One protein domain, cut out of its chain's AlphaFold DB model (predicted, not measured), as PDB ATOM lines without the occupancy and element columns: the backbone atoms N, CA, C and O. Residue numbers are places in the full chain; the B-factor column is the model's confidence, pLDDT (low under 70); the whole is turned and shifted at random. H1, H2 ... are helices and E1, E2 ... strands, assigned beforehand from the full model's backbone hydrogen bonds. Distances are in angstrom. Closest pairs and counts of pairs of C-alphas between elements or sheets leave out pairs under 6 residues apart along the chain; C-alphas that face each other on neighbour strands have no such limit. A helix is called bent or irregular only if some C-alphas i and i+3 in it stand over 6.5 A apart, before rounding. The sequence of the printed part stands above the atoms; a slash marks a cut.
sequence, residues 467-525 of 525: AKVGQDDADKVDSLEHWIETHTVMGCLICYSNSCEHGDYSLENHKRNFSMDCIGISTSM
ATOM      1  N   ALA A 467    -172.249 140.609  25.720       47.53
ATOM      2  CA  ALA A 467    -171.167 139.775  25.179       47.53
ATOM      3  C   ALA A 467    -171.374 139.327  23.724       47.53
ATOM      4  O   ALA A 467    -172.116 138.380  23.499       47.53
ATOM      5  N   LYS A 468    -170.705 139.999  22.768       45.97
ATOM      6  CA  LYS A 468    -170.767 139.742  21.315       45.97
ATOM      7  C   LYS A 468    -170.924 138.243  20.992       45.97
ATOM      8  O   LYS A 468    -169.940 137.529  20.831       45.97
ATOM      9  N   VAL A 469    -172.158 137.768  20.848       38.84
ATOM     10  CA  VAL A 469    -172.398 136.463  20.239       38.84
ATOM     11  C   VAL A 469    -172.170 136.701  18.758       38.84
ATOM     12  O   VAL A 469    -172.900 137.479  18.143       38.84
ATOM     13  N   GLY A 470    -171.071 136.148  18.246       41.25
ATOM     14  CA  GLY A 470    -170.584 136.415  16.898       41.25
ATOM     15  C   GLY A 470    -171.696 136.259  15.870       41.25
ATOM     16  O   GLY A 470    -172.249 135.177  15.702       41.25
ATOM     17  N   GLN A 471    -172.025 137.355  15.192       41.50
ATOM     18  CA  GLN A 471    -172.865 137.308  14.007       41.50
ATOM     19  C   GLN A 471    -172.042 136.640  12.900       41.50
ATOM     20  O   GLN A 471    -170.934 137.105  12.637       41.50
ATOM     21  N   ASP A 472    -172.574 135.557  12.320       45.69
ATOM     22  CA  ASP A 472    -171.873 134.580  11.471       45.69
ATOM     23  C   ASP A 472    -170.821 135.181  10.522       45.69
ATOM     24  O   ASP A 472    -171.113 135.597   9.399       45.69
ATOM     25  N   ASP A 473    -169.570 135.156  10.971       43.22
ATOM     26  CA  ASP A 473    -168.382 135.374  10.157       43.22
ATOM     27  C   ASP A 473    -167.735 133.989  10.039       43.22
ATOM     28  O   ASP A 473    -167.012 133.550  10.936       43.22
ATOM     29  N   ALA A 474    -168.112 133.236   8.998       49.75
ATOM     30  CA  ALA A 474    -167.849 131.793   8.896       49.75
ATOM     31  C   ALA A 474    -166.352 131.431   9.005       49.75
ATOM     32  O   ALA A 474    -166.017 130.345   9.470       49.75
ATOM     33  N   ASP A 475    -165.466 132.371   8.669       51.84
ATOM     34  CA  ASP A 475    -164.010 132.241   8.767       51.84
ATOM     35  C   ASP A 475    -163.454 132.423  10.204       51.84
ATOM     36  O   ASP A 475    -162.251 132.272  10.422       51.84
ATOM     37  N   LYS A 476    -164.292 132.759  11.202       51.75
ATOM     38  CA  LYS A 476    -163.895 132.959  12.617       51.75
ATOM     39  C   LYS A 476    -164.429 131.910  13.591       51.75
ATOM     40  O   LYS A 476    -163.958 131.861  14.725       51.75
ATOM     41  N   VAL A 477    -165.371 131.064  13.170       53.91
ATOM     42  CA  VAL A 477    -166.010 130.056  14.041       53.91
ATOM     43  C   VAL A 477    -165.006 128.997  14.538       53.91
ATOM     44  O   VAL A 477    -165.177 128.440  15.622       53.91
ATOM     45  N   ASP A 478    -163.913 128.783  13.801       56.44
ATOM     46  CA  ASP A 478    -162.824 127.863  14.163       56.44
ATOM     47  C   ASP A 478    -161.748 128.474  15.091       56.44
ATOM     48  O   ASP A 478    -160.794 127.786  15.464       56.44
ATOM     49  N   SER A 479    -161.858 129.747  15.504       70.94
ATOM     50  CA  SER A 479    -160.892 130.336  16.444       70.94
ATOM     51  C   SER A 479    -161.242 130.000  17.900       70.94
ATOM     52  O   SER A 479    -162.370 130.193  18.357       70.94
ATOM     53  N   LEU A 480    -160.251 129.539  18.675       77.62
ATOM     54  CA  LEU A 480    -160.407 129.299  20.120       77.62
ATOM     55  C   LEU A 480    -160.906 130.554  20.855       77.62
ATOM     56  O   LEU A 480    -161.676 130.444  21.807       77.62
ATOM     57  N   GLU A 481    -160.484 131.732  20.391       76.25
ATOM     58  CA  GLU A 481    -160.870 133.040  20.923       76.25
ATOM     59  C   GLU A 481    -162.389 133.237  20.901       76.25
ATOM     60  O   GLU A 481    -162.946 133.687  21.899       76.25
ATOM     61  N   HIS A 482    -163.065 132.832  19.821       78.06
ATOM     62  CA  HIS A 482    -164.518 132.940  19.702       78.06
ATOM     63  C   HIS A 482    -165.252 132.024  20.698       78.06
ATOM     64  O   HIS A 482    -166.176 132.461  21.388       78.06
ATOM     65  N   TRP A 483    -164.788 130.779  20.861       77.94
ATOM     66  CA  TRP A 483    -165.372 129.819  21.811       77.94
ATOM     67  C   TRP A 483    -165.239 130.247  23.279       77.94
ATOM     68  O   TRP A 483    -166.079 129.880  24.102       77.94
ATOM     69  N   ILE A 484    -164.207 131.027  23.624       86.12
ATOM     70  CA  ILE A 484    -163.982 131.520  24.993       86.12
ATOM     71  C   ILE A 484    -164.398 132.984  25.208       86.12
ATOM     72  O   ILE A 484    -164.383 133.433  26.354       86.12
ATOM     73  N   GLU A 485    -164.812 133.715  24.163       83.50
ATOM     74  CA  GLU A 485    -165.105 135.163  24.194       83.50
ATOM     75  C   GLU A 485    -166.094 135.537  25.308       83.50
ATOM     76  O   GLU A 485    -165.895 136.490  26.061       83.50
ATOM     77  N   THR A 486    -167.137 134.727  25.503       85.94
ATOM     78  CA  THR A 486    -168.122 134.956  26.572       85.94
ATOM     79  C   THR A 486    -167.497 134.853  27.971       85.94
ATOM     80  O   THR A 486    -167.855 135.618  28.869       85.94
ATOM     81  N   HIS A 487    -166.535 133.948  28.175       86.50
ATOM     82  CA  HIS A 487    -165.833 133.794  29.450       86.50
ATOM     83  C   HIS A 487    -164.768 134.875  29.667       86.50
ATOM     84  O   HIS A 487    -164.637 135.361  30.790       86.50
ATOM     85  N   THR A 488    -164.047 135.298  28.624       87.38
ATOM     86  CA  THR A 488    -163.037 136.366  28.730       87.38
ATOM     87  C   THR A 488    -163.664 137.748  28.929       87.38
ATOM     88  O   THR A 488    -163.102 138.560  29.665       87.38
ATOM     89  N   VAL A 489    -164.846 137.995  28.349       88.12
ATOM     90  CA  VAL A 489    -165.598 139.254  28.491       88.12
ATOM     91  C   VAL A 489    -166.433 139.294  29.773       88.12
ATOM     92  O   VAL A 489    -166.428 140.319  30.457       88.12
ATOM     93  N   MET A 490    -167.149 138.222  30.139       89.44
ATOM     94  CA  MET A 490    -168.043 138.257  31.310       89.44
ATOM     95  C   MET A 490    -167.400 137.785  32.618       89.44
ATOM     96  O   MET A 490    -167.824 138.244  33.679       89.44
ATOM     97  N   GLY A 491    -166.418 136.882  32.578       92.69
ATOM     98  CA  GLY A 491    -165.866 136.238  33.772       92.69
ATOM     99  C   GLY A 491    -165.122 137.213  34.684       92.69
ATOM    100  O   GLY A 491    -164.098 137.774  34.301       92.69
ATOM    101  N   CYS A 492    -165.622 137.417  35.905       94.94
ATOM    102  CA  CYS A 492    -165.006 138.339  36.854       94.94
ATOM    103  C   CYS A 492    -163.716 137.781  37.476       94.94
ATOM    104  O   CYS A 492    -163.737 136.727  38.108       94.94
ATOM    105  N   LEU A 493    -162.628 138.551  37.428       94.94
ATOM    106  CA  LEU A 493    -161.319 138.150  37.967       94.94
ATOM    107  C   LEU A 493    -161.228 138.144  39.505       94.94
ATOM    108  O   LEU A 493    -160.265 137.627  40.058       94.94
ATOM    109  N   ILE A 494    -162.214 138.719  40.206       94.38
ATOM    110  CA  ILE A 494    -162.236 138.809  41.681       94.38
ATOM    111  C   ILE A 494    -163.056 137.672  42.308       94.38
ATOM    112  O   ILE A 494    -162.704 137.161  43.369       94.38
ATOM    113  N   CYS A 495    -164.177 137.293  41.686       95.25
ATOM    114  CA  CYS A 495    -165.129 136.337  42.266       95.25
ATOM    115  C   CYS A 495    -165.578 135.219  41.318       95.25
ATOM    116  O   CYS A 495    -166.462 134.448  41.681       95.25
ATOM    117  N   TYR A 496    -164.993 135.136  40.120       94.50
ATOM    118  CA  TYR A 496    -165.183 134.058  39.141       94.50
ATOM    119  C   TYR A 496    -166.631 133.837  38.659       94.50
ATOM    120  O   TYR A 496    -166.933 132.826  38.034       94.50
ATOM    121  N   SER A 497    -167.527 134.800  38.904       93.44
ATOM    122  CA  SER A 497    -168.891 134.817  38.366       93.44
ATOM    123  C   SER A 497    -168.976 135.662  37.095       93.44
ATOM    124  O   SER A 497    -168.371 136.734  37.011       93.44
ATOM    125  N   ASN A 498    -169.802 135.223  36.141       90.69
ATOM    126  CA  ASN A 498    -170.127 135.971  34.922       90.69
ATOM    127  C   ASN A 498    -171.114 137.137  35.175       90.69
ATOM    128  O   ASN A 498    -171.304 137.996  34.316       90.69
ATOM    129  N   SER A 499    -171.747 137.182  36.353       90.62
ATOM    130  CA  SER A 499    -172.628 138.269  36.793       90.62
ATOM    131  C   SER A 499    -172.441 138.505  38.293       90.62
ATOM    132  O   SER A 499    -172.829 137.672  39.111       90.62
ATOM    133  N   CYS A 500    -171.812 139.622  38.659       93.50
ATOM    134  CA  CYS A 500    -171.476 139.966  40.044       93.50
ATOM    135  C   CYS A 500    -171.370 141.480  40.264       93.50
ATOM    136  O   CYS A 500    -171.468 142.256  39.318       93.50
ATOM    137  N   GLU A 501    -171.063 141.896  41.488       95.38
ATOM    138  CA  GLU A 501    -171.014 143.304  41.908       95.38
ATOM    139  C   GLU A 501    -169.705 144.037  41.545       95.38
ATOM    140  O   GLU A 501    -169.454 145.134  42.033       95.38
ATOM    141  N   HIS A 502    -168.852 143.443  40.702       94.50
ATOM    142  CA  HIS A 502    -167.571 144.022  40.286       94.50
ATOM    143  C   HIS A 502    -167.609 144.515  38.836       94.50
ATOM    144  O   HIS A 502    -168.078 143.807  37.939       94.50
ATOM    145  N   GLY A 503    -167.037 145.694  38.605       92.19
ATOM    146  CA  GLY A 503    -167.056 146.392  37.321       92.19
ATOM    147  C   GLY A 503    -167.618 147.804  37.463       92.19
ATOM    148  O   GLY A 503    -167.791 148.297  38.579       92.19
ATOM    149  N   ASP A 504    -167.918 148.436  36.334       91.00
ATOM    150  CA  ASP A 504    -168.493 149.778  36.255       91.00
ATOM    151  C   ASP A 504    -169.687 149.835  35.286       91.00
ATOM    152  O   ASP A 504    -169.806 149.031  34.359       91.00
ATOM    153  N   TYR A 505    -170.600 150.780  35.519       88.81
ATOM    154  CA  TYR A 505    -171.684 151.115  34.593       88.81
ATOM    155  C   TYR A 505    -171.324 152.390  33.825       88.81
ATOM    156  O   TYR A 505    -170.979 153.403  34.435       88.81
ATOM    157  N   SER A 506    -171.458 152.364  32.496       84.69
ATOM    158  CA  SER A 506    -171.382 153.573  31.670       84.69
ATOM    159  C   SER A 506    -172.570 154.513  31.932       84.69
ATOM    160  O   SER A 506    -173.544 154.143  32.595       84.69
ATOM    161  N   LEU A 507    -172.526 155.728  31.372       81.75
ATOM    162  CA  LEU A 507    -173.633 156.695  31.460       81.75
ATOM    163  C   LEU A 507    -174.933 156.139  30.844       81.75
ATOM    164  O   LEU A 507    -176.031 156.424  31.311       81.75
ATOM    165  N   GLU A 508    -174.812 155.273  29.839       78.56
ATOM    166  CA  GLU A 508    -175.916 154.559  29.190       78.56
ATOM    167  C   GLU A 508    -176.335 153.276  29.939       78.56
ATOM    168  O   GLU A 508    -177.118 152.489  29.411       78.56
ATOM    169  N   ASN A 509    -175.808 153.036  31.146       84.44
ATOM    170  CA  ASN A 509    -175.984 151.813  31.936       84.44
ATOM    171  C   ASN A 509    -175.511 150.516  31.250       84.44
ATOM    172  O   ASN A 509    -175.949 149.422  31.618       84.44
ATOM    173  N   HIS A 510    -174.556 150.595  30.320       85.00
ATOM    174  CA  HIS A 510    -173.837 149.399  29.883       85.00
ATOM    175  C   HIS A 510    -172.847 148.983  30.967       85.00
ATOM    176  O   HIS A 510    -171.989 149.766  31.370       85.00
ATOM    177  N   LYS A 511    -172.964 147.741  31.437       87.62
ATOM    178  CA  LYS A 511    -172.041 147.182  32.417       87.62
ATOM    179  C   LYS A 511    -170.760 146.710  31.738       87.62
ATOM    180  O   LYS A 511    -170.816 145.866  30.845       87.62
ATOM    181  N   ARG A 512    -169.615 147.193  32.211       88.56
ATOM    182  CA  ARG A 512    -168.301 146.610  31.939       88.56
ATOM    183  C   ARG A 512    -167.920 145.742  33.137       88.56
ATOM    184  O   ARG A 512    -167.740 146.247  34.241       88.56
ATOM    185  N   ASN A 513    -167.841 144.428  32.939       89.75
ATOM    186  CA  ASN A 513    -167.399 143.507  33.988       89.75
ATOM    187  C   ASN A 513    -165.884 143.647  34.208       89.75
ATOM    188  O   ASN A 513    -165.140 143.869  33.258       89.75
ATOM    189  N   PHE A 514    -165.412 143.448  35.442       92.94
ATOM    190  CA  PHE A 514    -163.973 143.374  35.728       92.94
ATOM    191  C   PHE A 514    -163.404 142.007  35.295       92.94
ATOM    192  O   PHE A 514    -163.292 141.084  36.109       92.94
ATOM    193  N   SER A 515    -163.129 141.871  33.998       92.19
ATOM    194  CA  SER A 515    -162.794 140.625  33.294       92.19
ATOM    195  C   SER A 515    -161.455 140.707  32.540       92.19
ATOM    196  O   SER A 515    -160.750 141.714  32.629       92.19
ATOM    197  N   MET A 516    -161.081 139.655  31.799       89.38
ATOM    198  CA  MET A 516    -159.827 139.630  31.020       89.38
ATOM    199  C   MET A 516    -159.781 140.723  29.941       89.38
ATOM    200  O   MET A 516    -158.713 141.280  29.691       89.38
ATOM    201  N   ASP A 517    -160.932 141.079  29.363       84.44
ATOM    202  CA  ASP A 517    -161.074 142.169  28.382       84.44
ATOM    203  C   ASP A 517    -160.587 143.526  28.939       84.44
ATOM    204  O   ASP A 517    -160.018 144.340  28.217       84.44
ATOM    205  N   CYS A 518    -160.689 143.742  30.260       80.19
ATOM    206  CA  CYS A 518    -160.189 144.956  30.920       80.19
ATOM    207  C   CYS A 518    -158.657 145.009  31.078       80.19
ATOM    208  O   CYS A 518    -158.118 146.076  31.368       80.19
ATOM    209  N   ILE A 519    -157.955 143.882  30.921       78.69
ATOM    210  CA  ILE A 519    -156.484 143.796  30.985       78.69
ATOM    211  C   ILE A 519    -155.881 143.767  29.565       78.69
ATOM    212  O   ILE A 519    -154.732 144.153  29.363       78.69
ATOM    213  N   GLY A 520    -156.668 143.368  28.563       63.31
ATOM    214  CA  GLY A 520    -156.249 143.118  27.182       63.31
ATOM    215  C   GLY A 520    -155.919 144.331  26.298       63.31
ATOM    216  O   GLY A 520    -155.986 144.191  25.082       63.31
ATOM    217  N   ILE A 521    -155.560 145.504  26.842       49.34
ATOM    218  CA  ILE A 521    -155.069 146.647  26.040       49.34
ATOM    219  C   ILE A 521    -153.842 147.298  26.701       49.34
ATOM    220  O   ILE A 521    -153.920 148.357  27.323       49.34
ATOM    221  N   SER A 522    -152.672 146.685  26.503       33.94
ATOM    222  CA  SER A 522    -151.371 147.352  26.675       33.94
ATOM    223  C   SER A 522    -150.293 146.814  25.719       33.94
ATOM    224  O   SER A 522    -149.146 146.606  26.112       33.94
ATOM    225  N   THR A 523    -150.650 146.587  24.453       30.64
ATOM    226  CA  THR A 523    -149.691 146.323  23.365       30.64
ATOM    227  C   THR A 523    -149.808 147.393  22.292       30.64
ATOM    228  O   THR A 523    -150.472 147.224  21.274       30.64
ATOM    229  N   SER A 524    -149.124 148.510  22.533       26.83
ATOM    230  CA  SER A 524    -148.678 149.396  21.465       26.83
ATOM    231  C   SER A 524    -147.580 148.707  20.648       26.83
ATOM    232  O   SER A 524    -146.508 148.426  21.193       26.83
ATOM    233  N   MET A 525    -147.828 148.503  19.357       29.11
ATOM    234  CA  MET A 525    -146.817 148.459  18.296       29.11
ATOM    235  C   MET A 525    -147.351 149.239  17.097       29.11
ATOM    236  O   MET A 525    -148.558 149.081  16.811       29.11
TER     237      MET A 525
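What this domain is: This is residues 467 to 525 of the 525 residues of the protein "SET domain-containing protein" of Colletotrichum higginsianum (strain IMI 349063) (UniProt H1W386). There is little regular structure: an unnamed stretch, residues 467 to 479, leads into one short helix, H1, and a small two-stranded hairpin, E1 and E2, lies beyond the helix's last residue, before an unnamed tail, residues 514 to 525; residues 471 to 481, of which 480 and 481 belong to H1, stick out. The printed part has 59 residues, 17 in named elements, in the order H1, E1, E2; the class is mixed and the sheet antiparallel. The whole is loose, with a radius of gyration of the C-alphas of 13.1 A and spans of 35 by 28 by 25 A.

How they stand to each other: H1, residues 480 to 490, is irregular: C-alphas 483 and 486 are 7.5 A apart. Of its O i to N i+4 pairs, 5 of 7 are within hydrogen-bond range. A long link of 12 residues leads to E1, residues 503 to 505. E1 and E2, residues 511 to 513, form a hairpin with a tight link, antiparallel at 170 degrees; N 504 and O 512 are 3.0 A apart, within hydrogen-bond range. The closest C-alphas of H1 and E2, those of Met 490 and Asn 513, are 5.9 A apart.

Where its parts are: H1 measures 16.2 A from C-alpha 480 at (-160.407, 129.299, 20.120), E1 7.2 A, and E2 6.1 A to C-alpha 513 at (-167.399, 143.507, 33.988).

The domain as a whole: The C-alphas of Asp 475 and Glu 501, the two farthest apart, are 35.6 A apart. The printed part has no cut. Residues 467 to 478 and 520 to 525 have pLDDT under 70.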